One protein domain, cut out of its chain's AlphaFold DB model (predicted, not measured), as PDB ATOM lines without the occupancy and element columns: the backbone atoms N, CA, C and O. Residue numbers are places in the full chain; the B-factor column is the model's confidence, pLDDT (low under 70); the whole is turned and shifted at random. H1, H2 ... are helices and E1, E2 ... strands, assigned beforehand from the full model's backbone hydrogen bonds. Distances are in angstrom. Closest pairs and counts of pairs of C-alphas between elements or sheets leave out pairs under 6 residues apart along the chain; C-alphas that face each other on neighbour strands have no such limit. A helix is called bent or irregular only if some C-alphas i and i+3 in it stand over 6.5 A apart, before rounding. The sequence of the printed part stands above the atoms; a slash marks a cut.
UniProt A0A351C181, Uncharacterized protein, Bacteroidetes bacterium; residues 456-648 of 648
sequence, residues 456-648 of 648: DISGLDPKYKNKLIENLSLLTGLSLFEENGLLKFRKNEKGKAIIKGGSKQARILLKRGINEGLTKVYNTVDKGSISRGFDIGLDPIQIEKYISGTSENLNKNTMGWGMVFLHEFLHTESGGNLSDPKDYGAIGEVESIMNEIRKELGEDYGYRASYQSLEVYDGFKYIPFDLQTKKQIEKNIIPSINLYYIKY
ATOM      1  N   ASP A 456      20.050   9.768  66.452       78.19
ATOM      2  CA  ASP A 456      20.367   8.457  67.038       78.19
ATOM      3  C   ASP A 456      19.206   7.877  67.872       78.19
ATOM      4  O   ASP A 456      18.823   8.407  68.909       78.19
ATOM      5  N   ILE A 457      18.645   6.754  67.426       81.75
ATOM      6  CA  ILE A 457      17.565   5.984  68.066       81.75
ATOM      7  C   ILE A 457      18.050   4.659  68.682       81.75
ATOM      8  O   ILE A 457      17.229   3.803  69.022       81.75
ATOM      9  N   SER A 458      19.364   4.453  68.831       78.19
ATOM     10  CA  SER A 458      19.944   3.234  69.422       78.19
ATOM     11  C   SER A 458      19.540   3.005  70.882       78.19
ATOM     12  O   SER A 458      19.448   1.858  71.315       78.19
ATOM     13  N   GLY A 459      19.221   4.075  71.620       77.19
ATOM     14  CA  GLY A 459      18.791   4.024  73.019       77.19
ATOM     15  C   GLY A 459      17.347   3.558  73.249       77.19
ATOM     16  O   GLY A 459      16.919   3.472  74.402       77.19
ATOM     17  N   LEU A 460      16.577   3.289  72.187       80.56
ATOM     18  CA  LEU A 460      15.225   2.738  72.281       80.56
ATOM     19  C   LEU A 460      15.227   1.211  72.188       80.56
ATOM     20  O   LEU A 460      15.812   0.633  71.271       80.56
ATOM     21  N   ASP A 461      14.446   0.570  73.059       82.44
ATOM     22  CA  ASP A 461      14.084  -0.842  72.957       82.44
ATOM     23  C   ASP A 461      13.585  -1.144  71.527       82.44
ATOM     24  O   ASP A 461      12.714  -0.418  71.014       82.44
ATOM     25  N   PRO A 462      14.089  -2.210  70.875       80.25
ATOM     26  CA  PRO A 462      13.746  -2.555  69.495       80.25
ATOM     27  C   PRO A 462      12.239  -2.597  69.210       80.25
ATOM     28  O   PRO A 462      11.787  -2.183  68.138       80.25
ATOM     29  N   LYS A 463      11.428  -3.038  70.183       82.81
ATOM     30  CA  LYS A 463       9.965  -3.079  70.064       82.81
ATOM     31  C   LYS A 463       9.373  -1.686  69.846       82.81
ATOM     32  O   LYS A 463       8.438  -1.526  69.060       82.81
ATOM     33  N   TYR A 464       9.879  -0.687  70.561       86.69
ATOM     34  CA  TYR A 464       9.394   0.691  70.500       86.69
ATOM     35  C   TYR A 464      10.043   1.477  69.365       86.69
ATOM     36  O   TYR A 464       9.379   2.311  68.749       86.69
ATOM     37  N   LYS A 465      11.287   1.141  69.016       86.62
ATOM     38  CA  LYS A 465      11.980   1.658  67.838       86.62
ATOM     39  C   LYS A 465      11.171   1.417  66.558       86.62
ATOM     40  O   LYS A 465      10.884   2.360  65.824       86.62
ATOM     41  N   ASN A 466      10.710   0.184  66.334       87.81
ATOM     42  CA  ASN A 466       9.895  -0.151  65.160       87.81
ATOM     43  C   ASN A 466       8.573   0.625  65.127       87.81
ATOM     44  O   ASN A 466       8.201   1.162  64.084       87.81
ATOM     45  N   LYS A 467       7.904   0.759  66.281       92.00
ATOM     46  CA  LYS A 467       6.692   1.579  66.400       92.00
ATOM     47  C   LYS A 467       6.968   3.039  66.056       92.00
ATOM     48  O   LYS A 467       6.188   3.638  65.325       92.00
ATOM     49  N   LEU A 468       8.068   3.608  66.548       93.25
ATOM     50  CA  LEU A 468       8.460   4.983  66.251       93.25
ATOM     51  C   LEU A 468       8.703   5.187  64.749       93.25
ATOM     52  O   LEU A 468       8.134   6.109  64.171       93.25
ATOM     53  N   ILE A 469       9.489   4.315  64.111       92.38
ATOM     54  CA  ILE A 469       9.807   4.389  62.675       92.38
ATOM     55  C   ILE A 469       8.539   4.276  61.827       92.38
ATOM     56  O   ILE A 469       8.346   5.069  60.903       92.38
ATOM     57  N   GLU A 470       7.660   3.323  62.137       93.25
ATOM     58  CA  GLU A 470       6.393   3.135  61.426       93.25
ATOM     59  C   GLU A 470       5.500   4.373  61.561       93.25
ATOM     60  O   GLU A 470       5.010   4.908  60.564       93.25
ATOM     61  N   ASN A 471       5.340   4.880  62.785       94.44
ATOM     62  CA  ASN A 471       4.497   6.038  63.049       94.44
ATOM     63  C   ASN A 471       5.058   7.290  62.369       94.44
ATOM     64  O   ASN A 471       4.336   7.963  61.644       94.44
ATOM     65  N   LEU A 472       6.356   7.570  62.501       94.50
ATOM     66  CA  LEU A 472       6.996   8.685  61.804       94.50
ATOM     67  C   LEU A 472       6.916   8.539  60.277       94.50
ATOM     68  O   LEU A 472       6.726   9.539  59.586       94.50
ATOM     69  N   SER A 473       6.997   7.321  59.736       93.31
ATOM     70  CA  SER A 473       6.835   7.081  58.295       93.31
ATOM     71  C   SER A 473       5.426   7.439  57.828       93.31
ATOM     72  O   SER A 473       5.273   8.123  56.819       93.31
ATOM     73  N   LEU A 474       4.396   7.044  58.585       93.06
ATOM     74  CA  LEU A 474       3.001   7.395  58.303       93.06
ATOM     75  C   LEU A 474       2.767   8.907  58.396       93.06
ATOM     76  O   LEU A 474       2.168   9.506  57.505       93.06
ATOM     77  N   LEU A 475       3.277   9.532  59.458       93.31
ATOM     78  CA  LEU A 475       3.047  10.944  59.750       93.31
ATOM     79  C   LEU A 475       3.770  11.863  58.768       93.31
ATOM     80  O   LEU A 475       3.219  12.869  58.339       93.31
ATOM     81  N   THR A 476       5.001  11.529  58.386       92.69
ATOM     82  CA  THR A 476       5.800  12.352  57.468       92.69
ATOM     83  C   THR A 476       5.620  11.956  56.006       92.69
ATOM     84  O   THR A 476       5.983  12.718  55.106       92.69
ATOM     85  N   GLY A 477       5.109  10.754  55.743       89.81
ATOM     86  CA  GLY A 477       5.100  10.126  54.424       89.81
ATOM     87  C   GLY A 477       6.483   9.740  53.903       89.81
ATOM     88  O   GLY A 477       6.604   9.406  52.727       89.81
ATOM     89  N   LEU A 478       7.541   9.828  54.713       89.69
ATOM     90  CA  LEU A 478       8.868   9.356  54.332       89.69
ATOM     91  C   LEU A 478       8.942   7.836  54.467       89.69
ATOM     92  O   LEU A 478       8.399   7.256  55.398       89.69
ATOM     93  N   SER A 479       9.673   7.186  53.565       89.75
ATOM     94  CA  SER A 479      10.071   5.793  53.774       89.75
ATOM     95  C   SER A 479      11.264   5.756  54.729       89.75
ATOM     96  O   SER A 479      12.405   5.783  54.262       89.75
ATOM     97  N   LEU A 480      11.008   5.728  56.036       90.00
ATOM     98  CA  LEU A 480      12.062   5.718  57.050       90.00
ATOM     99  C   LEU A 480      12.643   4.319  57.261       90.00
ATOM    100  O   LEU A 480      11.986   3.311  56.997       90.00
ATOM    101  N   PHE A 481      13.881   4.277  57.728       88.12
ATOM    102  CA  PHE A 481      14.557   3.069  58.183       88.12
ATOM    103  C   PHE A 481      15.615   3.439  59.221       88.12
ATOM    104  O   PHE A 481      15.984   4.607  59.342       88.12
ATOM    105  N   GLU A 482      16.074   2.449  59.975       84.69
ATOM    106  CA  GLU A 482      17.210   2.602  60.878       84.69
ATOM    107  C   GLU A 482      18.448   1.963  60.255       84.69
ATOM    108  O   GLU A 482      18.349   0.917  59.612       84.69
ATOM    109  N   GLU A 483      19.591   2.621  60.421       75.12
ATOM    110  CA  GLU A 483      20.895   2.116  60.017       75.12
ATOM    111  C   GLU A 483      21.945   2.543  61.050       75.12
ATOM    112  O   GLU A 483      22.197   3.737  61.224       75.12
ATOM    113  N   ASN A 484      22.578   1.569  61.709       68.56
ATOM    114  CA  ASN A 484      23.610   1.767  62.735       68.56
ATOM    115  C   ASN A 484      23.153   2.652  63.907       68.56
ATOM    116  O   ASN A 484      23.876   3.537  64.356       68.56
ATOM    117  N   GLY A 485      21.927   2.444  64.374       66.56
ATOM    118  CA  GLY A 485      21.299   3.249  65.413       66.56
ATOM    119  C   GLY A 485      20.711   4.560  64.904       66.56
ATOM    120  O   GLY A 485      19.945   5.172  65.633       66.56
ATOM    121  N   LEU A 486      20.983   4.977  63.666       75.81
ATOM    122  CA  LEU A 486      20.567   6.280  63.154       75.81
ATOM    123  C   LEU A 486      19.282   6.199  62.328       75.81
ATOM    124  O   LEU A 486      19.104   5.304  61.499       75.81
ATOM    125  N   LEU A 487      18.386   7.170  62.511       81.19
ATOM    126  CA  LEU A 487      17.146   7.263  61.744       81.19
ATOM    127  C   LEU A 487      17.398   7.919  60.376       81.19
ATOM    128  O   LEU A 487      17.846   9.060  60.299       81.19
ATOM    129  N   LYS A 488      17.047   7.228  59.286       83.94
ATOM    130  CA  LYS A 488      17.250   7.671  57.894       83.94
ATOM    131  C   LYS A 488      15.975   7.568  57.059       83.94
ATOM    132  O   LYS A 488      14.970   7.004  57.488       83.94
ATOM    133  N   PHE A 489      15.996   8.116  55.839       85.75
ATOM    134  CA  PHE A 489      14.884   8.022  54.882       85.75
ATOM    135  C   PHE A 489      15.347   7.676  53.465       85.75
ATOM    136  O   PHE A 489      16.371   8.165  52.989       85.75
ATOM    137  N   ARG A 490      14.564   6.855  52.752       83.69
ATOM    138  CA  ARG A 490      14.881   6.441  51.377       83.69
ATOM    139  C   ARG A 490      14.719   7.593  50.383       83.69
ATOM    140  O   ARG A 490      13.768   8.382  50.455       83.69
ATOM    141  N   LYS A 491      15.618   7.638  49.404       78.81
ATOM    142  CA  LYS A 491      15.616   8.570  48.269       78.81
ATOM    143  C   LYS A 491      15.403   7.784  46.967       78.81
ATOM    144  O   LYS A 491      15.681   6.591  46.921       78.81
ATOM    145  N   ASN A 492      14.824   8.420  45.952       71.25
ATOM    146  CA  ASN A 492      14.712   7.847  44.608       71.25
ATOM    147  C   ASN A 492      16.017   8.045  43.817       71.25
ATOM    148  O   ASN A 492      16.916   8.735  44.286       71.25
ATOM    149  N   GLU A 493      16.066   7.526  42.588       52.12
ATOM    150  CA  GLU A 493      17.187   7.653  41.627       52.12
ATOM    151  C   GLU A 493      17.572   9.104  41.271       52.12
ATOM    152  O   GLU A 493      18.515   9.339  40.538       52.12
ATOM    153  N   LYS A 494      16.823  10.109  41.743       47.34
ATOM    154  CA  LYS A 494      17.143  11.538  41.575       47.34
ATOM    155  C   LYS A 494      17.550  12.193  42.898       47.34
ATOM    156  O   LYS A 494      17.411  13.405  43.050       47.34
ATOM    157  N   GLY A 495      17.902  11.397  43.909       43.31
ATOM    158  CA  GLY A 495      18.256  11.860  45.253       43.31
ATOM    159  C   GLY A 495      17.100  12.484  46.051       43.31
ATOM    160  O   GLY A 495      17.301  12.976  47.164       43.31
ATOM    161  N   LYS A 496      15.860  12.466  45.539       55.28
ATOM    162  CA  LYS A 496      14.702  13.068  46.211       55.28
ATOM    163  C   LYS A 496      14.060  12.059  47.153       55.28
ATOM    164  O   LYS A 496      13.811  10.918  46.775       55.28
ATOM    165  N   ALA A 497      13.741  12.495  48.371       69.56
ATOM    166  CA  ALA A 497      13.028  11.672  49.347       69.56
ATOM    167  C   ALA A 497      11.782  11.022  48.721       69.56
ATOM    168  O   ALA A 497      10.959  11.717  48.115       69.56
ATOM    169  N   ILE A 498      11.635   9.707  48.894       72.94
ATOM    170  CA  ILE A 498      10.430   8.989  48.478       72.94
ATOM    171  C   ILE A 498       9.325   9.372  49.457       72.94
ATOM    172  O   ILE A 498       9.396   9.052  50.642       72.94
ATOM    173  N   ILE A 499       8.326  10.087  48.947       81.56
ATOM    174  CA  ILE A 499       7.232  10.646  49.734       81.56
ATOM    175  C   ILE A 499       5.924   9.964  49.335       81.56
ATOM    176  O   ILE A 499       5.561   9.961  48.159       81.56
ATOM    177  N   LYS A 500       5.195   9.437  50.320       81.25
ATOM    178  CA  LYS A 500       3.871   8.822  50.176       81.25
ATOM    179  C   LYS A 500       2.902   9.418  51.204       81.25
ATOM    180  O   LYS A 500       2.749   8.880  52.292       81.25
ATOM    181  N   GLY A 501       2.248  10.528  50.854       84.25
ATOM    182  CA  GLY A 501       1.276  11.192  51.736       84.25
ATOM    183  C   GLY A 501       1.915  11.863  52.959       84.25
ATOM    184  O   GLY A 501       3.069  12.283  52.887       84.25
ATOM    185  N   GLY A 502       1.160  11.981  54.053       91.25
ATOM    186  CA  GLY A 502       1.619  12.532  55.334       91.25
ATOM    187  C   GLY A 502       1.720  14.062  55.390       91.25
ATOM    188  O   GLY A 502       1.634  14.759  54.376       91.25
ATOM    189  N   SER A 503       1.943  14.573  56.598       91.69
ATOM    190  CA  SER A 503       2.129  15.990  56.899       91.69
ATOM    191  C   SER A 503       3.456  16.514  56.339       91.69
ATOM    192  O   SER A 503       4.532  15.925  56.510       91.69
ATOM    193  N   LYS A 504       3.379  17.664  55.665       83.75
ATOM    194  CA  LYS A 504       4.537  18.413  55.178       83.75
ATOM    195  C   LYS A 504       5.310  18.999  56.356       83.75
ATOM    196  O   LYS A 504       6.535  18.900  56.355       83.75
ATOM    197  N   GLN A 505       4.615  19.552  57.346       81.50
ATOM    198  CA  GLN A 505       5.230  20.143  58.529       81.50
ATOM    199  C   GLN A 505       5.987  19.089  59.352       81.50
ATOM    200  O   GLN A 505       7.165  19.272  59.649       81.50
ATOM    201  N   ALA A 506       5.386  17.918  59.593       84.00
ATOM    202  CA  ALA A 506       6.047  16.794  60.259       84.00
ATOM    203  C   ALA A 506       7.296  16.331  59.496       84.00
ATOM    204  O   ALA A 506       8.333  16.036  60.089       84.00
ATOM    205  N   ARG A 507       7.218  16.285  58.161       91.38
ATOM    206  CA  ARG A 507       8.354  15.921  57.307       91.38
ATOM    207  C   ARG A 507       9.490  16.929  57.392       91.38
ATOM    208  O   ARG A 507      10.644  16.512  57.377       91.38
ATOM    209  N   ILE A 508       9.176  18.223  57.428       76.56
ATOM    210  CA  ILE A 508      10.176  19.282  57.594       76.56
ATOM    211  C   ILE A 508      10.881  19.090  58.934       76.56
ATOM    212  O   ILE A 508      12.101  18.982  58.928       76.56
ATOM    213  N   LEU A 509      10.132  18.936  60.030       76.81
ATOM    214  CA  LEU A 509      10.690  18.721  61.371       76.81
ATOM    215  C   LEU A 509      11.555  17.463  61.466       76.81
ATOM    216  O   LEU A 509      12.642  17.503  62.031       76.81
ATOM    217  N   LEU A 510      11.112  16.347  60.884       83.12
ATOM    218  CA  LEU A 510      11.879  15.110  60.969       83.12
ATOM    219  C   LEU A 510      13.139  15.147  60.105       83.12
ATOM    220  O   LEU A 510      14.193  14.707  60.543       83.12
ATOM    221  N   LYS A 511      13.059  15.698  58.886       77.44
ATOM    222  CA  LYS A 511      14.265  15.946  58.081       77.44
ATOM    223  C   LYS A 511      15.203  16.911  58.781       77.44
ATOM    224  O   LYS A 511      16.407  16.798  58.606       77.44
ATOM    225  N   ARG A 512      14.643  17.849  59.533       67.38
ATOM    226  CA  ARG A 512      15.390  18.755  60.379       67.38
ATOM    227  C   ARG A 512      16.193  17.969  61.407       67.38
ATOM    228  O   ARG A 512      17.406  17.947  61.299       67.38
ATOM    229  N   GLY A 513      15.557  17.168  62.256       63.91
ATOM    230  CA  GLY A 513      16.306  16.329  63.196       63.91
ATOM    231  C   GLY A 513      17.324  15.410  62.510       63.91
ATOM    232  O   GLY A 513      18.485  15.414  62.898       63.91
ATOM    233  N   ILE A 514      16.923  14.676  61.456       67.38
ATOM    234  CA  ILE A 514      17.781  13.682  60.773       67.38
ATOM    235  C   ILE A 514      19.049  14.306  60.205       67.38
ATOM    236  O   ILE A 514      20.034  13.603  60.080       67.38
ATOM    237  N   ASN A 515      19.022  15.581  59.826       55.34
ATOM    238  CA  ASN A 515      20.152  16.181  59.143       55.34
ATOM    239  C   ASN A 515      20.829  17.300  59.957       55.34
ATOM    240  O   ASN A 515      21.754  17.853  59.405       55.34
ATOM    241  N   GLU A 516      20.402  17.681  61.181       49.62
ATOM    242  CA  GLU A 516      20.869  18.916  61.886       49.62
ATOM    243  C   GLU A 516      21.687  18.762  63.181       49.62
ATOM    244  O   GLU A 516      22.378  19.703  63.573       49.62
ATOM    245  N   GLY A 517      21.646  17.608  63.852       48.34
ATOM    246  CA  GLY A 517      22.537  17.324  64.981       48.34
ATOM    247  C   GLY A 517      22.158  16.046  65.716       48.34
ATOM    248  O   GLY A 517      21.006  15.633  65.621       48.34
ATOM    249  N   LEU A 518      23.111  15.459  66.458       55.62
ATOM    250  CA  LEU A 518      22.949  14.194  67.190       55.62
ATOM    251  C   LEU A 518      21.871  14.288  68.281       55.62
ATOM    252  O   LEU A 518      22.173  14.491  69.454       55.62
ATOM    253  N   THR A 519      20.607  14.119  67.902       69.81
ATOM    254  CA  THR A 519      19.499  13.932  68.843       69.81
ATOM    255  C   THR A 519      19.459  12.473  69.255       69.81
ATOM    256  O   THR A 519      19.125  11.615  68.435       69.81
ATOM    257  N   LYS A 520      19.786  12.183  70.519       79.69
ATOM    258  CA  LYS A 520      19.659  10.827  71.060       79.69
ATOM    259  C   LYS A 520      18.248  10.579  71.555       79.69
ATOM    260  O   LYS A 520      17.670  11.398  72.267       79.69
ATOM    261  N   VAL A 521      17.708   9.417  71.218       84.62
ATOM    262  CA  VAL A 521      16.371   8.984  71.612       84.62
ATOM    263  C   VAL A 521      16.479   7.735  72.471       84.62
ATOM    264  O   VAL A 521      17.091   6.746  72.066       84.62
ATOM    265  N   TYR A 522      15.879   7.772  73.661       83.69
ATOM    266  CA  TYR A 522      15.982   6.695  74.647       83.69
ATOM    267  C   TYR A 522      14.672   6.452  75.410       83.69
ATOM    268  O   TYR A 522      13.749   7.269  75.380       83.69
ATOM    269  N   ASN A 523      14.562   5.311  76.098       84.31
ATOM    270  CA  ASN A 523      13.401   5.006  76.943       84.31
ATOM    271  C   ASN A 523      13.475   5.674  78.322       84.31
ATOM    272  O   ASN A 523      14.500   5.631  78.996       84.31
ATOM    273  N   THR A 524      12.349   6.207  78.795       83.50
ATOM    274  CA  THR A 524      12.172   6.700  80.174       83.50
ATOM    275  C   THR A 524      10.946   6.042  80.820       83.50
ATOM    276  O   THR A 524      10.044   5.603  80.111       83.50
ATOM    277  N   VAL A 525      10.922   5.915  82.153       64.50
ATOM    278  CA  VAL A 525       9.881   5.150  82.884       64.50
ATOM    279  C   VAL A 525       9.246   5.888  84.071       64.50
ATOM    280  O   VAL A 525       8.196   5.463  84.540       64.50
ATOM    281  N   ASP A 526       9.814   7.016  84.523       56.28
ATOM    282  CA  ASP A 526       9.424   7.626  85.812       56.28
ATOM    283  C   ASP A 526       8.867   9.060  85.723       56.28
ATOM    284  O   ASP A 526       8.445   9.620  86.738       56.28
ATOM    285  N   LYS A 527       8.896   9.707  84.548       59.62
ATOM    286  CA  LYS A 527       8.588  11.151  84.421       59.62
ATOM    287  C   LYS A 527       7.733  11.542  83.210       59.62
ATOM    288  O   LYS A 527       7.565  12.738  82.983       59.62
ATOM    289  N   GLY A 528       7.176  10.581  82.471       77.06
ATOM    290  CA  GLY A 528       6.621  10.853  81.145       77.06
ATOM    291  C   GLY A 528       7.725  11.085  80.112       77.06
ATOM    292  O   GLY A 528       8.918  11.036  80.432       77.06
ATOM    293  N   SER A 529       7.313  11.311  78.869       81.62
ATOM    294  CA  SER A 529       8.212  11.711  77.789       81.62
ATOM    295  C   SER A 529       8.770  13.100  78.093       81.62
ATOM    296  O   SER A 529       8.063  13.949  78.639       81.62
ATOM    297  N   ILE A 530      10.063  13.283  77.846       82.38
ATOM    298  CA  ILE A 530      10.810  14.486  78.206       82.38
ATOM    299  C   ILE A 530      11.850  14.803  77.140       82.38
ATOM    300  O   ILE A 530      12.329  13.924  76.428       82.38
ATOM    301  N   SER A 531      12.310  16.041  77.148       80.44
ATOM    302  CA  SER A 531      13.423  16.535  76.345       80.44
ATOM    303  C   SER A 531      14.466  17.193  77.251       80.44
ATOM    304  O   SER A 531      14.135  17.807  78.274       80.44
ATOM    305  N   ARG A 532      15.754  17.016  76.932       72.19
ATOM    306  CA  ARG A 532      16.875  17.648  77.652       72.19
ATOM    307  C   ARG A 532      18.001  17.993  76.686       72.19
ATOM    308  O   ARG A 532      18.682  17.096  76.200       72.19
ATOM    309  N   GLY A 533      18.232  19.285  76.461       77.62
ATOM    310  CA  GLY A 533      19.229  19.738  75.487       77.62
ATOM    311  C   GLY A 533      18.883  19.204  74.097       77.62
ATOM    312  O   GLY A 533      17.857  19.578  73.533       77.62
ATOM    313  N   PHE A 534      19.698  18.283  73.586       73.56
ATOM    314  CA  PHE A 534      19.510  17.632  72.286       73.56
ATOM    315  C   PHE A 534      18.723  16.316  72.347       73.56
ATOM    316  O   PHE A 534      18.310  15.823  71.298       73.56
ATOM    317  N   ASP A 535      18.500  15.759  73.541       82.38
ATOM    318  CA  ASP A 535      18.013  14.390  73.708       82.38
ATOM    319  C   ASP A 535      16.503  14.314  73.961       82.38
ATOM    320  O   ASP A 535      15.899  15.204  74.572       82.38
ATOM    321  N   ILE A 536      15.913  13.187  73.556       87.62
ATOM    322  CA  ILE A 536      14.497  12.853  73.710       87.62
ATOM    323  C   ILE A 536      14.359  11.552  74.506       87.62
ATOM    324  O   ILE A 536      14.794  10.484  74.079       87.62
ATOM    325  N   GLY A 537      13.680  11.622  75.646       88.00
ATOM    326  CA  GLY A 537      13.205  10.457  76.383       88.00
ATOM    327  C   GLY A 537      11.747  10.164  76.033       88.00
ATOM    328  O   GLY A 537      10.887  11.002  76.285       88.00
ATOM    329  N   LEU A 538      11.445   8.971  75.517       91.00
ATOM    330  CA  LEU A 538      10.071   8.519  75.252       91.00
ATOM    331  C   LEU A 538       9.596   7.549  76.339       91.00
ATOM    332  O   LEU A 538      10.266   6.548  76.608       91.00
ATOM    333  N   ASP A 539       8.439   7.834  76.944       92.81
ATOM    334  CA  ASP A 539       7.810   6.981  77.962       92.81
ATOM    335  C   ASP A 539       6.809   6.006  77.320       92.81
ATOM    336  O   ASP A 539       5.712   6.421  76.919       92.81
ATOM    337  N   PRO A 540       7.129   4.700  77.241       90.69
ATOM    338  CA  PRO A 540       6.238   3.732  76.620       90.69
ATOM    339  C   PRO A 540       4.897   3.606  77.348       90.69
ATOM    340  O   PRO A 540       3.869   3.421  76.703       90.69
ATOM    341  N   ILE A 541       4.873   3.707  78.681       90.19
ATOM    342  CA  ILE A 541       3.649   3.541  79.475       90.19
ATOM    343  C   ILE A 541       2.706   4.712  79.207       90.19
ATOM    344  O   ILE A 541       1.502   4.517  79.031       90.19
ATOM    345  N   GLN A 542       3.246   5.929  79.155       90.31
ATOM    346  CA  GLN A 542       2.475   7.130  78.853       90.31
ATOM    347  C   GLN A 542       1.905   7.091  77.428       90.31
ATOM    348  O   GLN A 542       0.708   7.320  77.242       90.31
ATOM    349  N   ILE A 543       2.739   6.771  76.435       92.50
ATOM    350  CA  ILE A 543       2.330   6.737  75.026       92.50
ATOM    351  C   ILE A 543       1.244   5.673  74.807       92.50
ATOM    352  O   ILE A 543       0.224   5.948  74.177       92.50
ATOM    353  N   GLU A 544       1.399   4.475  75.377       92.06
ATOM    354  CA  GLU A 544       0.389   3.415  75.258       92.06
ATOM    355  C   GLU A 544      -0.927   3.790  75.962       92.06
ATOM    356  O   GLU A 544      -2.007   3.487  75.445       92.06
ATOM    357  N   LYS A 545      -0.876   4.523  77.087       91.75
ATOM    358  CA  LYS A 545      -2.084   5.080  77.716       91.75
ATOM    359  C   LYS A 545      -2.803   6.053  76.787       91.75
ATOM    360  O   LYS A 545      -4.009   5.900  76.608       91.75
ATOM    361  N   TYR A 546      -2.091   6.981  76.142       93.88
ATOM    362  CA  TYR A 546      -2.695   7.902  75.172       93.88
ATOM    363  C   TYR A 546      -3.368   7.171  74.006       93.88
ATOM    364  O   TYR A 546      -4.518   7.466  73.672       93.88
ATOM    365  N   ILE A 547      -2.697   6.168  73.441       93.69
ATOM    366  CA  ILE A 547      -3.241   5.351  72.349       93.69
ATOM    367  C   ILE A 547      -4.506   4.607  72.805       93.69
ATOM    368  O   ILE A 547      -5.518   4.609  72.102       93.69
ATOM    369  N   SER A 548      -4.478   3.985  73.990       93.88
ATOM    370  CA  SER A 548      -5.622   3.234  74.534       93.88
ATOM    371  C   SER A 548      -6.802   4.124  74.938       93.88
ATOM    372  O   SER A 548      -7.952   3.698  74.867       93.88
ATOM    373  N   GLY A 549      -6.505   5.363  75.331       93.19
ATOM    374  CA  GLY A 549      -7.451   6.370  75.788       93.19
ATOM    375  C   GLY A 549      -8.154   7.149  74.686       93.19
ATOM    376  O   GLY A 549      -9.003   7.990  74.982       93.19
ATOM    377  N   THR A 550      -7.775   6.924  73.431       95.31
ATOM    378  CA  THR A 550      -8.299   7.660  72.283       95.31
ATOM    379  C   THR A 550      -9.767   7.292  72.027       95.31
ATOM    380  O   THR A 550     -10.103   6.115  71.898       95.31
ATOM    381  N   SER A 551     -10.642   8.300  71.956       93.94
ATOM    382  CA  SER A 551     -12.067   8.159  71.613       93.94
ATOM    383  C   SER A 551     -12.282   7.543  70.225       93.94
ATOM    384  O   SER A 551     -11.454   7.743  69.343       93.94
ATOM    385  N   GLU A 552     -13.414   6.868  69.984       91.88
ATOM    386  CA  GLU A 552     -13.657   6.113  68.734       91.88
ATOM    387  C   GLU A 552     -13.488   6.935  67.447       91.88
ATOM    388  O   GLU A 552     -12.984   6.409  66.456       91.88
ATOM    389  N   ASN A 553     -13.870   8.215  67.465       91.25
ATOM    390  CA  ASN A 553     -13.802   9.096  66.293       91.25
ATOM    391  C   ASN A 553     -12.459   9.825  66.122       91.25
ATOM    392  O   ASN A 553     -12.310  10.588  65.171       91.25
ATOM    393  N   LEU A 554     -11.497   9.607  67.025       94.44
ATOM    394  CA  LEU A 554     -10.166  10.205  66.959       94.44
ATOM    395  C   LEU A 554      -9.141   9.143  66.533       94.44
ATOM    396  O   LEU A 554      -9.167   7.997  66.983       94.44
ATOM    397  N   ASN A 555      -8.207   9.515  65.665       94.38
ATOM    398  CA  ASN A 555      -7.160   8.625  65.194       94.38
ATOM    399  C   ASN A 555      -6.235   8.254  66.359       94.38
ATOM    400  O   ASN A 555      -5.695   9.132  67.036       94.38
ATOM    401  N   LYS A 556      -5.990   6.957  66.568       92.69
ATOM    402  CA  LYS A 556      -5.141   6.447  67.661       92.69
ATOM    403  C   LYS A 556      -3.701   6.971  67.633       92.69
ATOM    404  O   LYS A 556      -3.035   6.968  68.661       92.69
ATOM    405  N   ASN A 557      -3.225   7.453  66.483       90.31
ATOM    406  CA  ASN A 557      -1.892   8.040  66.339       90.31
ATOM    407  C   ASN A 557      -1.833   9.541  66.670       90.31
ATOM    408  O   ASN A 557      -0.750  10.121  66.630       90.31
ATOM    409  N   THR A 558      -2.952  10.164  67.059       91.94
ATOM    410  CA  THR A 558      -3.032  11.592  67.430       91.94
ATOM    411  C   THR A 558      -2.071  11.984  68.560       91.94
ATOM    412  O   THR A 558      -1.563  13.109  68.590       91.94
ATOM    413  N   MET A 559      -1.786  11.041  69.462       91.62
ATOM    414  CA  MET A 559      -0.702  11.100  70.451       91.62
ATOM    415  C   MET A 559       0.082   9.777  70.488       91.62
ATOM    416  O   MET A 559       0.429   9.263  71.548       91.62
ATOM    417  N   GLY A 560       0.330   9.206  69.307       91.06
ATOM    418  CA  GLY A 560       1.162   8.016  69.143       91.06
ATOM    419  C   GLY A 560       2.660   8.323  69.224       91.06
ATOM    420  O   GLY A 560       3.073   9.471  69.383       91.06
ATOM    421  N   TRP A 561       3.480   7.285  69.056       93.69
ATOM    422  CA  TRP A 561       4.945   7.354  69.149       93.69
ATOM    423  C   TRP A 561       5.563   8.491  68.329       93.69
ATOM    424  O   TRP A 561       6.397   9.231  68.841       93.69
ATOM    425  N   GLY A 562       5.136   8.671  67.077       93.44
ATOM    426  CA  GLY A 562       5.702   9.702  66.210       93.44
ATOM    427  C   GLY A 562       5.214  11.117  66.537       93.44
ATOM    428  O   GLY A 562       5.979  12.064  66.389       93.44
ATOM    429  N   MET A 563       3.978  11.280  67.027       93.88
ATOM    430  CA  MET A 563       3.481  12.585  67.495       93.88
ATOM    431  C   MET A 563       4.160  13.017  68.787       93.88
ATOM    432  O   MET A 563       4.560  14.170  68.893       93.88
ATOM    433  N   VAL A 564       4.339  12.102  69.739       93.38
ATOM    434  CA  VAL A 564       5.054  12.408  70.983       93.38
ATOM    435  C   VAL A 564       6.529  12.681  70.702       93.38
ATOM    436  O   VAL A 564       7.066  13.649  71.222       93.38
ATOM    437  N   PHE A 565       7.163  11.926  69.800       94.19
ATOM    438  CA  PHE A 565       8.520  12.236  69.353       94.19
ATOM    439  C   PHE A 565       8.636  13.644  68.764       94.19
ATOM    440  O   PHE A 565       9.518  14.388  69.169       94.19
ATOM    441  N   LEU A 566       7.767  14.025  67.822       92.38
ATOM    442  CA  LEU A 566       7.837  15.352  67.201       92.38
ATOM    443  C   LEU A 566       7.541  16.474  68.204       92.38
ATOM    444  O   LEU A 566       8.153  17.534  68.109       92.38
ATOM    445  N   HIS A 567       6.657  16.224  69.175       92.06
ATOM    446  CA  HIS A 567       6.401  17.130  70.296       92.06
ATOM    447  C   HIS A 567       7.669  17.349  71.124       92.06
ATOM    448  O   HIS A 567       8.125  18.481  71.260       92.06
ATOM    449  N   GLU A 568       8.283  16.272  71.618       90.19
ATOM    450  CA  GLU A 568       9.514  16.366  72.410       90.19
ATOM    451  C   GLU A 568      10.677  16.932  71.600       90.19
ATOM    452  O   GLU A 568      11.474  17.712  72.115       90.19
ATOM    453  N   PHE A 569      10.749  16.605  70.311       86.75
ATOM    454  CA  PHE A 569      11.752  17.154  69.419       86.75
ATOM    455  C   PHE A 569      11.671  18.680  69.375       86.75
ATOM    456  O   PHE A 569      12.702  19.320  69.531       86.75
ATOM    457  N   LEU A 570      10.480  19.281  69.275       83.69
ATOM    458  CA  LEU A 570      10.303  20.744  69.267       83.69
ATOM    459  C   LEU A 570      10.812  21.444  70.543       83.69
ATOM    460  O   LEU A 570      11.152  22.628  70.493       83.69
ATOM    461  N   HIS A 571      10.897  20.727  71.663       84.69
ATOM    462  CA  HIS A 571      11.507  21.216  72.900       84.69
ATOM    463  C   HIS A 571      13.034  21.066  72.934       84.69
ATOM    464  O   HIS A 571      13.690  21.746  73.722       84.69
ATOM    465  N   THR A 572      13.617  20.200  72.101       79.12
ATOM    466  CA  THR A 572      15.076  20.087  71.992       79.12
ATOM    467  C   THR A 572      15.678  21.307  71.304       79.12
ATOM    468  O   THR A 572      15.016  22.006  70.529       79.12
ATOM    469  N   GLU A 573      16.971  21.525  71.524       73.69
ATOM    470  CA  GLU A 573      17.748  22.524  70.786       73.69
ATOM    471  C   GLU A 573      17.659  22.278  69.267       73.69
ATOM    472  O   GLU A 573      17.380  23.209  68.506       73.69
ATOM    473  N   SER A 574      17.734  21.011  68.833       67.44
ATOM    474  CA  SER A 574      17.566  20.608  67.427       67.44
ATOM    475  C   SER A 574      16.176  20.891  66.855       67.44
ATOM    476  O   SER A 574      16.050  21.090  65.649       67.44
ATOM    477  N   GLY A 575      15.118  20.909  67.671       66.88
ATOM    478  CA  GLY A 575      13.748  21.139  67.198       66.88
ATOM    479  C   GLY A 575      13.206  22.545  67.429       66.88
ATOM    480  O   GLY A 575      12.148  22.869  66.892       66.88
ATOM    481  N   GLY A 576      13.955  23.430  68.089       75.19
ATOM    482  CA  GLY A 576      13.631  24.859  68.189       75.19
ATOM    483  C   GLY A 576      13.446  25.398  69.604       75.19
ATOM    484  O   GLY A 576      13.107  26.571  69.729       75.19
ATOM    485  N   ASN A 577      13.695  24.589  70.641       80.69
ATOM    486  CA  ASN A 577      13.677  24.994  72.052       80.69
ATOM    487  C   ASN A 577      12.384  25.726  72.467       80.69
ATOM    488  O   ASN A 577      12.401  26.725  73.190       80.69
ATOM    489  N   LEU A 578      11.252  25.252  71.948       82.06
ATOM    490  CA  LEU A 578       9.940  25.837  72.200       82.06
ATOM    491  C   LEU A 578       9.425  25.435  73.589       82.06
ATOM    492  O   LEU A 578       9.913  24.484  74.197       82.06
ATOM    493  N   SER A 579       8.416  26.139  74.105       80.81
ATOM    494  CA  SER A 579       7.888  25.895  75.457       80.81
ATOM    495  C   SER A 579       6.376  25.670  75.496       80.81
ATOM    496  O   SER A 579       5.621  26.210  74.684       80.81
ATOM    497  N   ASP A 580       5.942  24.870  76.473       84.00
ATOM    498  CA  ASP A 580       4.535  24.545  76.699       84.00
ATOM    499  C   ASP A 580       3.889  25.431  77.780       84.00
ATOM    500  O   ASP A 580       4.521  25.773  78.789       84.00
ATOM    501  N   PRO A 581       2.601  25.787  77.625       83.56
ATOM    502  CA  PRO A 581       1.887  26.616  78.580       83.56
ATOM    503  C   PRO A 581       1.439  25.810  79.810       83.56
ATOM    504  O   PRO A 581       1.121  24.618  79.746       83.56
ATOM    505  N   LYS A 582       1.358  26.487  80.960       80.88
ATOM    506  CA  LYS A 582       0.996  25.861  82.246       80.88
ATOM    507  C   LYS A 582      -0.504  25.863  82.545       80.88
ATOM    508  O   LYS A 582      -0.949  25.065  83.363       80.88
ATOM    509  N   ASP A 583      -1.271  26.720  81.877       82.25
ATOM    510  CA  ASP A 583      -2.687  26.932  82.178       82.25
ATOM    511  C   ASP A 583      -3.603  26.070  81.301       82.25
ATOM    512  O   ASP A 583      -3.364  25.878  80.105       82.25
ATOM    513  N   TYR A 584      -4.697  25.573  81.886       83.31
ATOM    514  CA  TYR A 584      -5.714  24.862  81.118       83.31
ATOM    515  C   TYR A 584      -6.393  25.778  80.104       83.31
ATOM    516  O   TYR A 584      -6.771  26.910  80.397       83.31
ATOM    517  N   GLY A 585      -6.570  25.258  78.892       76.75
ATOM    518  CA  GLY A 585      -7.174  25.969  77.782       76.75
ATOM    519  C   GLY A 585      -6.209  26.838  76.978       76.75
ATOM    520  O   GLY A 585      -6.642  27.347  75.942       76.75
ATOM    521  N   ALA A 586      -4.947  26.965  77.400       83.06
ATOM    522  CA  ALA A 586      -3.892  27.619  76.639       83.06
ATOM    523  C   ALA A 586      -3.300  26.686  75.563       83.06
ATOM    524  O   ALA A 586      -3.215  25.466  75.745       83.06
ATOM    525  N   ILE A 587      -2.884  27.286  74.447       83.50
ATOM    526  CA  ILE A 587      -2.148  26.654  73.346       83.50
ATOM    527  C   ILE A 587      -0.811  27.388  73.235       83.50
ATOM    528  O   ILE A 587      -0.807  28.613  73.121       83.50
ATOM    529  N   GLY A 588       0.298  26.653  73.329       80.81
ATOM    530  CA  GLY A 588       1.651  27.197  73.175       80.81
ATOM    531  C   GLY A 588       2.203  27.006  71.769       80.81
ATOM    532  O   GLY A 588       1.511  26.514  70.877       80.81
ATOM    533  N   GLU A 589       3.469  27.371  71.590       81.38
ATOM    534  CA  GLU A 589       4.157  27.327  70.295       81.38
ATOM    535  C   GLU A 589       4.279  25.898  69.760       81.38
ATOM    536  O   GLU A 589       3.943  25.649  68.601       81.38
ATOM    537  N   VAL A 590       4.658  24.945  70.622       84.25
ATOM    538  CA  VAL A 590       4.729  23.521  70.259       84.25
ATOM    539  C   VAL A 590       3.369  23.028  69.803       84.25
ATOM    540  O   VAL A 590       3.221  22.534  68.687       84.25
ATOM    541  N   GLU A 591       2.344  23.229  70.626       87.81
ATOM    542  CA  GLU A 591       1.007  22.729  70.331       87.81
ATOM    543  C   GLU A 591       0.397  23.367  69.073       87.81
ATOM    544  O   GLU A 591      -0.353  22.710  68.352       87.81
ATOM    545  N   SER A 592       0.750  24.617  68.757       87.88
ATOM    546  CA  SER A 592       0.355  25.255  67.499       87.88
ATOM    547  C   SER A 592       0.912  24.507  66.285       87.88
ATOM    548  O   SER A 592       0.169  24.235  65.340       87.88
ATOM    549  N   ILE A 593       2.192  24.124  66.321       85.81
ATOM    550  CA  ILE A 593       2.839  23.347  65.253       85.81
ATOM    551  C   ILE A 593       2.268  21.926  65.202       85.81
ATOM    552  O   ILE A 593       1.959  21.413  64.128       85.81
ATOM    553  N   MET A 594       2.059  21.295  66.360       92.25
ATOM    554  CA  MET A 594       1.462  19.959  66.427       92.25
ATOM    555  C   MET A 594       0.038  19.943  65.859       92.25
ATOM    556  O   MET A 594      -0.344  19.011  65.155       92.25
ATOM    557  N   ASN A 595      -0.750  20.992  66.092       92.19
ATOM    558  CA  ASN A 595      -2.077  21.135  65.503       92.19
ATOM    559  C   ASN A 595      -2.053  21.407  63.994       92.19
ATOM    560  O   ASN A 595      -2.944  20.934  63.287       92.19
ATOM    561  N   GLU A 596      -1.046  22.116  63.481       91.06
ATOM    562  CA  GLU A 596      -0.823  22.231  62.036       91.06
ATOM    563  C   GLU A 596      -0.546  20.857  61.416       91.06
ATOM    564  O   GLU A 596      -1.182  20.490  60.428       91.06
ATOM    565  N   ILE A 597       0.312  20.055  62.050       92.00
ATOM    566  CA  ILE A 597       0.596  18.684  61.615       92.00
ATOM    567  C   ILE A 597      -0.681  17.837  61.588       92.00
ATOM    568  O   ILE A 597      -0.962  17.189  60.581       92.00
ATOM    569  N   ARG A 598      -1.490  17.868  62.654       93.81
ATOM    570  CA  ARG A 598      -2.765  17.130  62.708       93.81
ATOM    571  C   ARG A 598      -3.727  17.568  61.609       93.81
ATOM    572  O   ARG A 598      -4.287  16.723  60.918       93.81
ATOM    573  N   LYS A 599      -3.844  18.878  61.378       92.69
ATOM    574  CA  LYS A 599      -4.665  19.435  60.299       92.69
ATOM    575  C   LYS A 599      -4.225  18.943  58.916       92.69
ATOM    576  O   LYS A 599      -5.076  18.705  58.064       92.69
ATOM    577  N   GLU A 600      -2.922  18.796  58.680       93.19
ATOM    578  CA  GLU A 600      -2.398  18.245  57.424       93.19
ATOM    579  C   GLU A 600      -2.638  16.733  57.274       93.19
ATOM    580  O   GLU A 600      -2.699  16.243  56.146       93.19
ATOM    581  N   LEU A 601      -2.753  15.993  58.382       92.19
ATOM    582  CA  LEU A 601      -2.949  14.538  58.384       92.19
ATOM    583  C   LEU A 601      -4.403  14.124  58.147       92.19
ATOM    584  O   LEU A 601      -4.631  13.097  57.510       92.19
ATOM    585  N   GLY A 602      -5.364  14.916  58.622       91.62
ATOM    586  CA  GLY A 602      -6.788  14.660  58.418       91.62
ATOM    587  C   GLY A 602      -7.655  15.159  59.567       91.62
ATOM    588  O   GLY A 602      -7.176  15.403  60.674       91.62
ATOM    589  N   GLU A 603      -8.958  15.302  59.312       86.69
ATOM    590  CA  GLU A 603      -9.917  15.724  60.343       86.69
ATOM    591  C   GLU A 603      -9.975  14.732  61.511       86.69
ATOM    592  O   GLU A 603     -10.147  15.158  62.650       86.69
ATOM    593  N   ASP A 604      -9.740  13.441  61.255       91.06
ATOM    594  CA  ASP A 604      -9.715  12.369  62.252       91.06
ATOM    595  C   ASP A 604      -8.549  12.482  63.248       91.06
ATOM    596  O   ASP A 604      -8.605  11.849  64.295       91.06
ATOM    597  N   TYR A 605      -7.522  13.299  62.992       93.38
ATOM    598  CA  TYR A 605      -6.477  13.615  63.982       93.38
ATOM    599  C   TYR A 605      -6.893  14.713  64.974       93.38
ATOM    600  O   TYR A 605      -6.209  14.940  65.975       93.38
ATOM    601  N   GLY A 606      -8.012  15.396  64.723       90.75
ATOM    602  CA  GLY A 606      -8.539  16.450  65.585       90.75
ATOM    603  C   GLY A 606      -7.616  17.665  65.747       90.75
ATOM    604  O   GLY A 606      -6.569  17.808  65.118       90.75
ATOM    605  N   TYR A 607      -8.023  18.575  66.628       90.12
ATOM    606  CA  TYR A 607      -7.274  19.774  66.998       90.12
ATOM    607  C   TYR A 607      -7.231  19.884  68.519       90.12
ATOM    608  O   TYR A 607      -8.261  20.102  69.160       90.12
ATOM    609  N   ARG A 608      -6.046  19.775  69.123       90.00
ATOM    610  CA  ARG A 608      -5.907  19.873  70.575       90.00
ATOM    611  C   ARG A 608      -6.321  21.270  71.028       90.00
ATOM    612  O   ARG A 608      -5.655  22.256  70.730       90.00
ATOM    613  N   ALA A 609      -7.436  21.354  71.748       88.44
ATOM    614  CA  ALA A 609      -8.046  22.613  72.178       88.44
ATOM    615  C   ALA A 609      -7.499  23.115  73.531       88.44
ATOM    616  O   ALA A 609      -7.804  24.236  73.954       88.44
ATOM    617  N   SER A 610      -6.710  22.281  74.212       86.06
ATOM    618  CA  SER A 610      -5.982  22.597  75.440       86.06
ATOM    619  C   SER A 610      -4.745  21.712  75.555       86.06
ATOM    620  O   SER A 610      -4.854  20.492  75.409       86.06
ATOM    621  N   TYR A 611      -3.595  22.304  75.878       83.31
ATOM    622  CA  TYR A 611      -2.406  21.528  76.223       83.31
ATOM    623  C   TYR A 611      -2.617  20.723  77.520       83.31
ATOM    624  O   TYR A 611      -2.488  19.498  77.525       83.31
ATOM    625  N   GLN A 612      -3.021  21.380  78.612       85.44
ATOM    626  CA  GLN A 612      -3.295  20.692  79.880       85.44
ATOM    627  C   GLN A 612      -4.572  19.844  79.791       85.44
ATOM    628  O   GLN A 612      -5.525  20.206  79.092       85.44
ATOM    629  N   SER A 613      -4.607  18.745  80.543       87.19
ATOM    630  CA  SER A 613      -5.815  17.946  80.766       87.19
ATOM    631  C   SER A 613      -6.604  18.447  81.975       87.19
ATOM    632  O   SER A 613      -6.067  19.137  82.843       87.19
ATOM    633  N   LEU A 614      -7.889  18.099  82.034       91.56
ATOM    634  CA  LEU A 614      -8.732  18.319  83.211       91.56
ATOM    635  C   LEU A 614      -9.330  17.002  83.682       91.56
ATOM    636  O   LEU A 614      -9.696  16.152  82.871       91.56
ATOM    637  N   GLU A 615      -9.421  16.860  85.000       92.12
ATOM    638  CA  GLU A 615     -10.110  15.749  85.642       92.12
ATOM    639  C   GLU A 615     -11.617  16.010  85.654       92.12
ATOM    640  O   GLU A 615     -12.063  17.103  86.008       92.12
ATOM    641  N   VAL A 616     -12.389  15.005  85.242       90.25
ATOM    642  CA  VAL A 616     -13.855  15.015  85.298       90.25
ATOM    643  C   VAL A 616     -14.307  14.156  86.486       90.25
ATOM    644  O   VAL A 616     -13.539  13.353  87.009       90.25
ATOM    645  N   TYR A 617     -15.552  14.305  86.942       88.94
ATOM    646  CA  TYR A 617     -16.091  13.624  88.132       88.94
ATOM    647  C   TYR A 617     -16.001  12.085  88.132       88.94
ATOM    648  O   TYR A 617     -16.239  11.477  89.173       88.94
ATOM    649  N   ASP A 618     -15.699  11.442  86.999       89.19
ATOM    650  CA  ASP A 618     -15.443   9.999  86.924       89.19
ATOM    651  C   ASP A 618     -14.018   9.609  87.360       89.19
ATOM    652  O   ASP A 618     -13.685   8.424  87.343       89.19
ATOM    653  N   GLY A 619     -13.197  10.583  87.771       85.75
ATOM    654  CA  GLY A 619     -11.839  10.387  88.284       85.75
ATOM    655  C   GLY A 619     -10.779  10.208  87.198       85.75
ATOM    656  O   GLY A 619      -9.653   9.820  87.504       85.75
ATOM    657  N   PHE A 620     -11.120  10.463  85.931       90.38
ATOM    658  CA  PHE A 620     -10.188  10.383  84.805       90.38
ATOM    659  C   PHE A 620      -9.850  11.764  84.253       90.38
ATOM    660  O   PHE A 620     -10.659  12.695  84.315       90.38
ATOM    661  N   LYS A 621      -8.658  11.887  83.658       91.81
ATOM    662  CA  LYS A 621      -8.236  13.105  82.967       91.81
ATOM    663  C   LYS A 621      -8.532  13.012  81.480       91.81
ATOM    664  O   LYS A 621      -8.310  11.982  80.845       91.81
ATOM    665  N   TYR A 622      -9.000  14.124  80.922       94.19
ATOM    666  CA  TYR A 622      -9.361  14.233  79.516       94.19
ATOM    667  C   TYR A 622      -8.578  15.361  78.835       94.19
ATOM    668  O   TYR A 622      -8.513  16.485  79.344       94.19
ATOM    669  N   ILE A 623      -8.005  15.066  77.665       94.06
ATOM    670  CA  ILE A 623      -7.425  16.061  76.746       94.06
ATOM    671  C   ILE A 623      -8.413  16.285  75.597       94.06
ATOM    672  O   ILE A 623      -8.713  15.327  74.880       94.06
ATOM    673  N   PRO A 624      -8.914  17.517  75.392       94.56
ATOM    674  CA  PRO A 624      -9.840  17.801  74.306       94.56
ATOM    675  C   PRO A 624      -9.125  18.002  72.967       94.56
ATOM    676  O   PRO A 624      -8.236  18.849  72.858       94.56
ATOM    677  N   PHE A 625      -9.592  17.295  71.937       94.94
ATOM    678  CA  PHE A 625      -9.176  17.434  70.536       94.94
ATOM    679  C   PHE A 625     -10.241  18.109  69.654       94.94
ATOM    680  O   PHE A 625     -10.156  18.089  68.426       94.94
ATOM    681  N   ASP A 626     -11.219  18.763  70.283       93.12
ATOM    682  CA  ASP A 626     -12.140  19.696  69.648       93.12
ATOM    683  C   ASP A 626     -12.733  20.682  70.686       93.12
ATOM    684  O   ASP A 626     -12.645  20.490  71.906       93.12
ATOM    685  N   LEU A 627     -13.346  21.772  70.206       92.31
ATOM    686  CA  LEU A 627     -13.926  22.817  71.063       92.31
ATOM    687  C   LEU A 627     -15.186  22.373  71.823       92.31
ATOM    688  O   LEU A 627     -15.484  22.937  72.877       92.31
ATOM    689  N   GLN A 628     -15.958  21.422  71.296       93.19
ATOM    690  CA  GLN A 628     -17.147  20.907  71.977       93.19
ATOM    691  C   GLN A 628     -16.745  20.050  73.178       93.19
ATOM    692  O   GLN A 628     -17.276  20.265  74.268       93.19
ATOM    693  N   THR A 629     -15.758  19.168  73.012       93.56
ATOM    694  CA  THR A 629     -15.178  18.367  74.093       93.56
ATOM    695  C   THR A 629     -14.600  19.265  75.174       93.56
ATOM    696  O   THR A 629     -14.933  19.094  76.347       93.56
ATOM    697  N   LYS A 630     -13.815  20.286  74.799       93.81
ATOM    698  CA  LYS A 630     -13.278  21.259  75.764       93.81
ATOM    699  C   LYS A 630     -14.391  21.874  76.619       93.81
ATOM    700  O   LYS A 630     -14.312  21.830  77.840       93.81
ATOM    701  N   LYS A 631     -15.473  22.349  75.990       93.38
ATOM    702  CA  LYS A 631     -16.628  22.933  76.698       93.38
ATOM    703  C   LYS A 631     -17.344  21.945  77.624       93.38
ATOM    704  O   LYS A 631     -17.948  22.385  78.601       93.38
ATOM    705  N   GLN A 632     -17.360  20.650  77.301       93.38
ATOM    706  CA  GLN A 632     -17.961  19.626  78.166       93.38
ATOM    707  C   GLN A 632     -17.083  19.368  79.393       93.38
ATOM    708  O   GLN A 632     -17.581  19.438  80.515       93.38
ATOM    709  N   ILE A 633     -15.778  19.182  79.193       92.62
ATOM    710  CA  ILE A 633     -14.820  18.942  80.280       92.62
ATOM    711  C   ILE A 633     -14.733  20.161  81.215       92.62
ATOM    712  O   ILE A 633     -14.762  19.993  82.431       92.62
ATOM    713  N   GLU A 634     -14.735  21.391  80.682       92.75
ATOM    714  CA  GLU A 634     -14.775  22.639  81.475       92.75
ATOM    715  C   GLU A 634     -16.005  22.734  82.388       92.75
ATOM    716  O   GLU A 634     -15.961  23.357  83.447       92.75
ATOM    717  N   LYS A 635     -17.116  22.110  81.984       92.94
ATOM    718  CA  LYS A 635     -18.354  22.034  82.770       92.94
ATOM    719  C   LYS A 635     -18.418  20.791  83.652       92.94
ATOM    720  O   LYS A 635     -19.475  20.525  84.221       92.94
ATOM    721  N   ASN A 636     -17.316  20.046  83.766       92.00
ATOM    722  CA  ASN A 636     -17.236  18.785  84.488       92.00
ATOM    723  C   ASN A 636     -18.257  17.748  83.964       92.00
ATOM    724  O   ASN A 636     -18.979  17.127  84.738       92.00
ATOM    725  N   ILE A 637     -18.369  17.601  82.639       92.81
ATOM    726  CA  ILE A 637     -19.246  16.632  81.959       92.81
ATOM    727  C   ILE A 637     -18.374  15.603  81.230       92.81
ATOM    728  O   ILE A 637     -17.445  15.990  80.520       92.81
ATOM    729  N   ILE A 638     -18.693  14.308  81.368       94.00
ATOM    730  CA  ILE A 638     -18.009  13.232  80.630       94.00
ATOM    731  C   ILE A 638     -18.276  13.410  79.127       94.00
ATOM    732  O   ILE A 638     -19.447  13.424  78.728       94.00
ATOM    733  N   PRO A 639     -17.228  13.518  78.287       91.62
ATOM    734  CA  PRO A 639     -17.395  13.632  76.847       91.62
ATOM    735  C   PRO A 639     -18.178  12.468  76.239       91.62
ATOM    736  O   PRO A 639     -17.987  11.308  76.602       91.62
ATOM    737  N   SER A 640     -19.058  12.766  75.282       89.38
ATOM    738  CA  SER A 640     -19.743  11.723  74.507       89.38
ATOM    739  C   SER A 640     -18.744  10.944  73.644       89.38
ATOM    740  O   SER A 640     -17.850  11.552  73.067       89.38
ATOM    741  N   ILE A 641     -18.934   9.628  73.485       83.94
ATOM    742  CA  ILE A 641     -17.976   8.738  72.792       83.94
ATOM    743  C   ILE A 641     -17.665   9.139  71.339       83.94
ATOM    744  O   ILE A 641     -16.583   8.856  70.834       83.94
ATOM    745  N   ASN A 642     -18.588   9.861  70.696       86.69
ATOM    746  CA  ASN A 642     -18.446  10.349  69.325       86.69
ATOM    747  C   ASN A 642     -17.651  11.667  69.204       86.69
ATOM    748  O   ASN A 642     -17.495  12.176  68.093       86.69
ATOM    749  N   LEU A 643     -17.214  12.264  70.316       92.88
ATOM    750  CA  LEU A 643     -16.384  13.471  70.322       92.88
ATOM    751  C   LEU A 643     -14.887  13.124  70.348       92.88
ATOM    752  O   LEU A 643     -14.531  11.960  70.490       92.88
ATOM    753  N   TYR A 644     -14.014  14.126  70.193       95.56
ATOM    754  CA  TYR A 644     -12.585  13.933  69.958       95.56
ATOM    755  C   TYR A 644     -11.818  14.210  71.253       95.56
ATOM    756  O   TYR A 644     -11.644  15.361  71.667       95.56
ATOM    757  N   TYR A 645     -11.356  13.151  71.918       94.38
ATOM    758  CA  TYR A 645     -10.611  13.264  73.171       94.38
ATOM    759  C   TYR A 645      -9.669  12.089  73.430       94.38
ATOM    760  O   TYR A 645      -9.792  11.011  72.849       94.38
ATOM    761  N   ILE A 646      -8.748  12.299  74.371       94.62
ATOM    762  CA  ILE A 646      -7.925  11.240  74.962       94.62
ATOM    763  C   ILE A 646      -8.194  11.180  76.466       94.62
ATOM    764  O   ILE A 646      -8.062  12.193  77.156       94.62
ATOM    765  N   LYS A 647      -8.573   9.995  76.956       93.75
ATOM    766  CA  LYS A 647      -8.845   9.659  78.361       93.75
ATOM    767  C   LYS A 647      -7.681   8.854  78.950       93.75
ATOM    768  O   LYS A 647      -7.417   7.767  78.448       93.75
ATOM    769  N   TYR A 648      -7.009   9.322  80.004       83.69
ATOM    770  CA  TYR A 648      -5.851   8.610  80.576       83.69
ATOM    771  C   TYR A 648      -5.618   8.855  82.068       83.69
ATOM    772  O   TYR A 648      -6.202   9.818  82.623       83.69
TER     773      TYR A 648
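What this domain is: This is residues 456 to 648 of the 648 residues of an uncharacterized protein of Bacteroidetes bacterium (UniProt A0A351C181). A small four-stranded sheet, E1 E4 E6 E5, is covered on one face by H1 and H5, and H2 and H6 pack on H5 in turn. The E2-E3 hairpin lies at one end of the long axis and a small head of E7, E8 and H7 at the other, with H3 next to E8. The printed part has 193 residues with seven named helices and eight named strands, in the order E1 H1 E2 E3 H2 E4 E5 E6 H3 H4 H5 H6 E7 H7 E8; the largest sheet and the class are mixed. It is compact, with a radius of gyration of the C-alphas of 16.6 A, yet elongated in outline, spanning 54 by 33 by 29 A.

How they stand to each other: Residues 456 to 459 (E1) and 519 to 523 (E4) are parallel neighbours, N 521 and O 456 being 2.8 A apart. E4 is parallel to residues 535 to 538 (E6), with N 536 and O 520 at 2.8 A; E6 and residues 530 to 532 (E5) form an antiparallel hairpin, with N 537 and O 530 at 2.8 A. In two layers, helices on one face of a sheet, residues 462 to 476 (H1) lie over E4 at a height over the sheet of 10.1 A, and residues 561 to 571 (H5) over E6 and only just over E5, with 3 C-alphas there, at 8.4 A. H1 and H5 touch about perpendicular, at 78 degrees, closest at the C-alphas of Leu 472 and Gly 562, 4.7 A. Residues 504 to 516 (H2) touch H5 at a steep tilt of 65 degrees, the same way, closest at the C-alphas of Ala 506 and Leu 566, 7.3 A. H5 and residues 589 to 601 (H6) form a helical hairpin, opposite ways at a shallow tilt of 33 degrees, only just short of steep; H6 touches H5 with residues 590 to 594 alone, closest at the C-alphas of Leu 570 and Val 590, 6.3 A. Residues 480 to 483 (E2) and 486 to 489 (E3) form an antiparallel hairpin, N 488 and O 481 being 2.8 A apart; the C-alphas of Ser 473 and Leu 480, the closest of H1 and E2, are 5.5 A apart. Residues 540 to 548 (H3) touch residues 556 to 559 (H4), closest at the C-alphas of Ile 547 and Lys 556, 5.2 A. Residues 621 to 624 (E7) and 645 to 647 (E8) are antiparallel, with N 623 and O 646 at 2.9 A; the closest C-alphas of H3 and E8, those of Tyr 546 and Ile 646, are 6.2 A apart. Residues 627 to 634 (H7) touch no helix; the closest C-alphas of E7 and H7, those of Pro 624 and Lys 630, are 5.1 A apart. In H2, H3, H6 and H7 every O i to N i+4 pair is within hydrogen-bond range, in H1 10 of 11 and in H5 6 of 7; H4 is too short for such a pair.

Where its parts are: E1 begins at C-alpha 456 (20.367, 8.457, 67.038), and E8 ends at C-alpha 647 (-8.845, 9.659, 78.361). From first to last C-alpha H1 is 20.7 A long, H6 18.9 A, H2 17.7 A and H5 15.8 A. H4 is irregular: C-alphas 556 and 559 are 7.0 A apart.

The domain as a whole: The printed part has no cut and ends at the chain's last residue, 648. The two C-alphas farthest apart, those of Glu 493 and Tyr 617, are 57.5 A apart. The links E3 to H2, H5 to H6 and H6 to E7 are long. The mean pLDDT of the printed part is 84.7; under 70 are residues 484 to 485, 493 to 497, 512 to 519, 525 to 527 and 574 to 575.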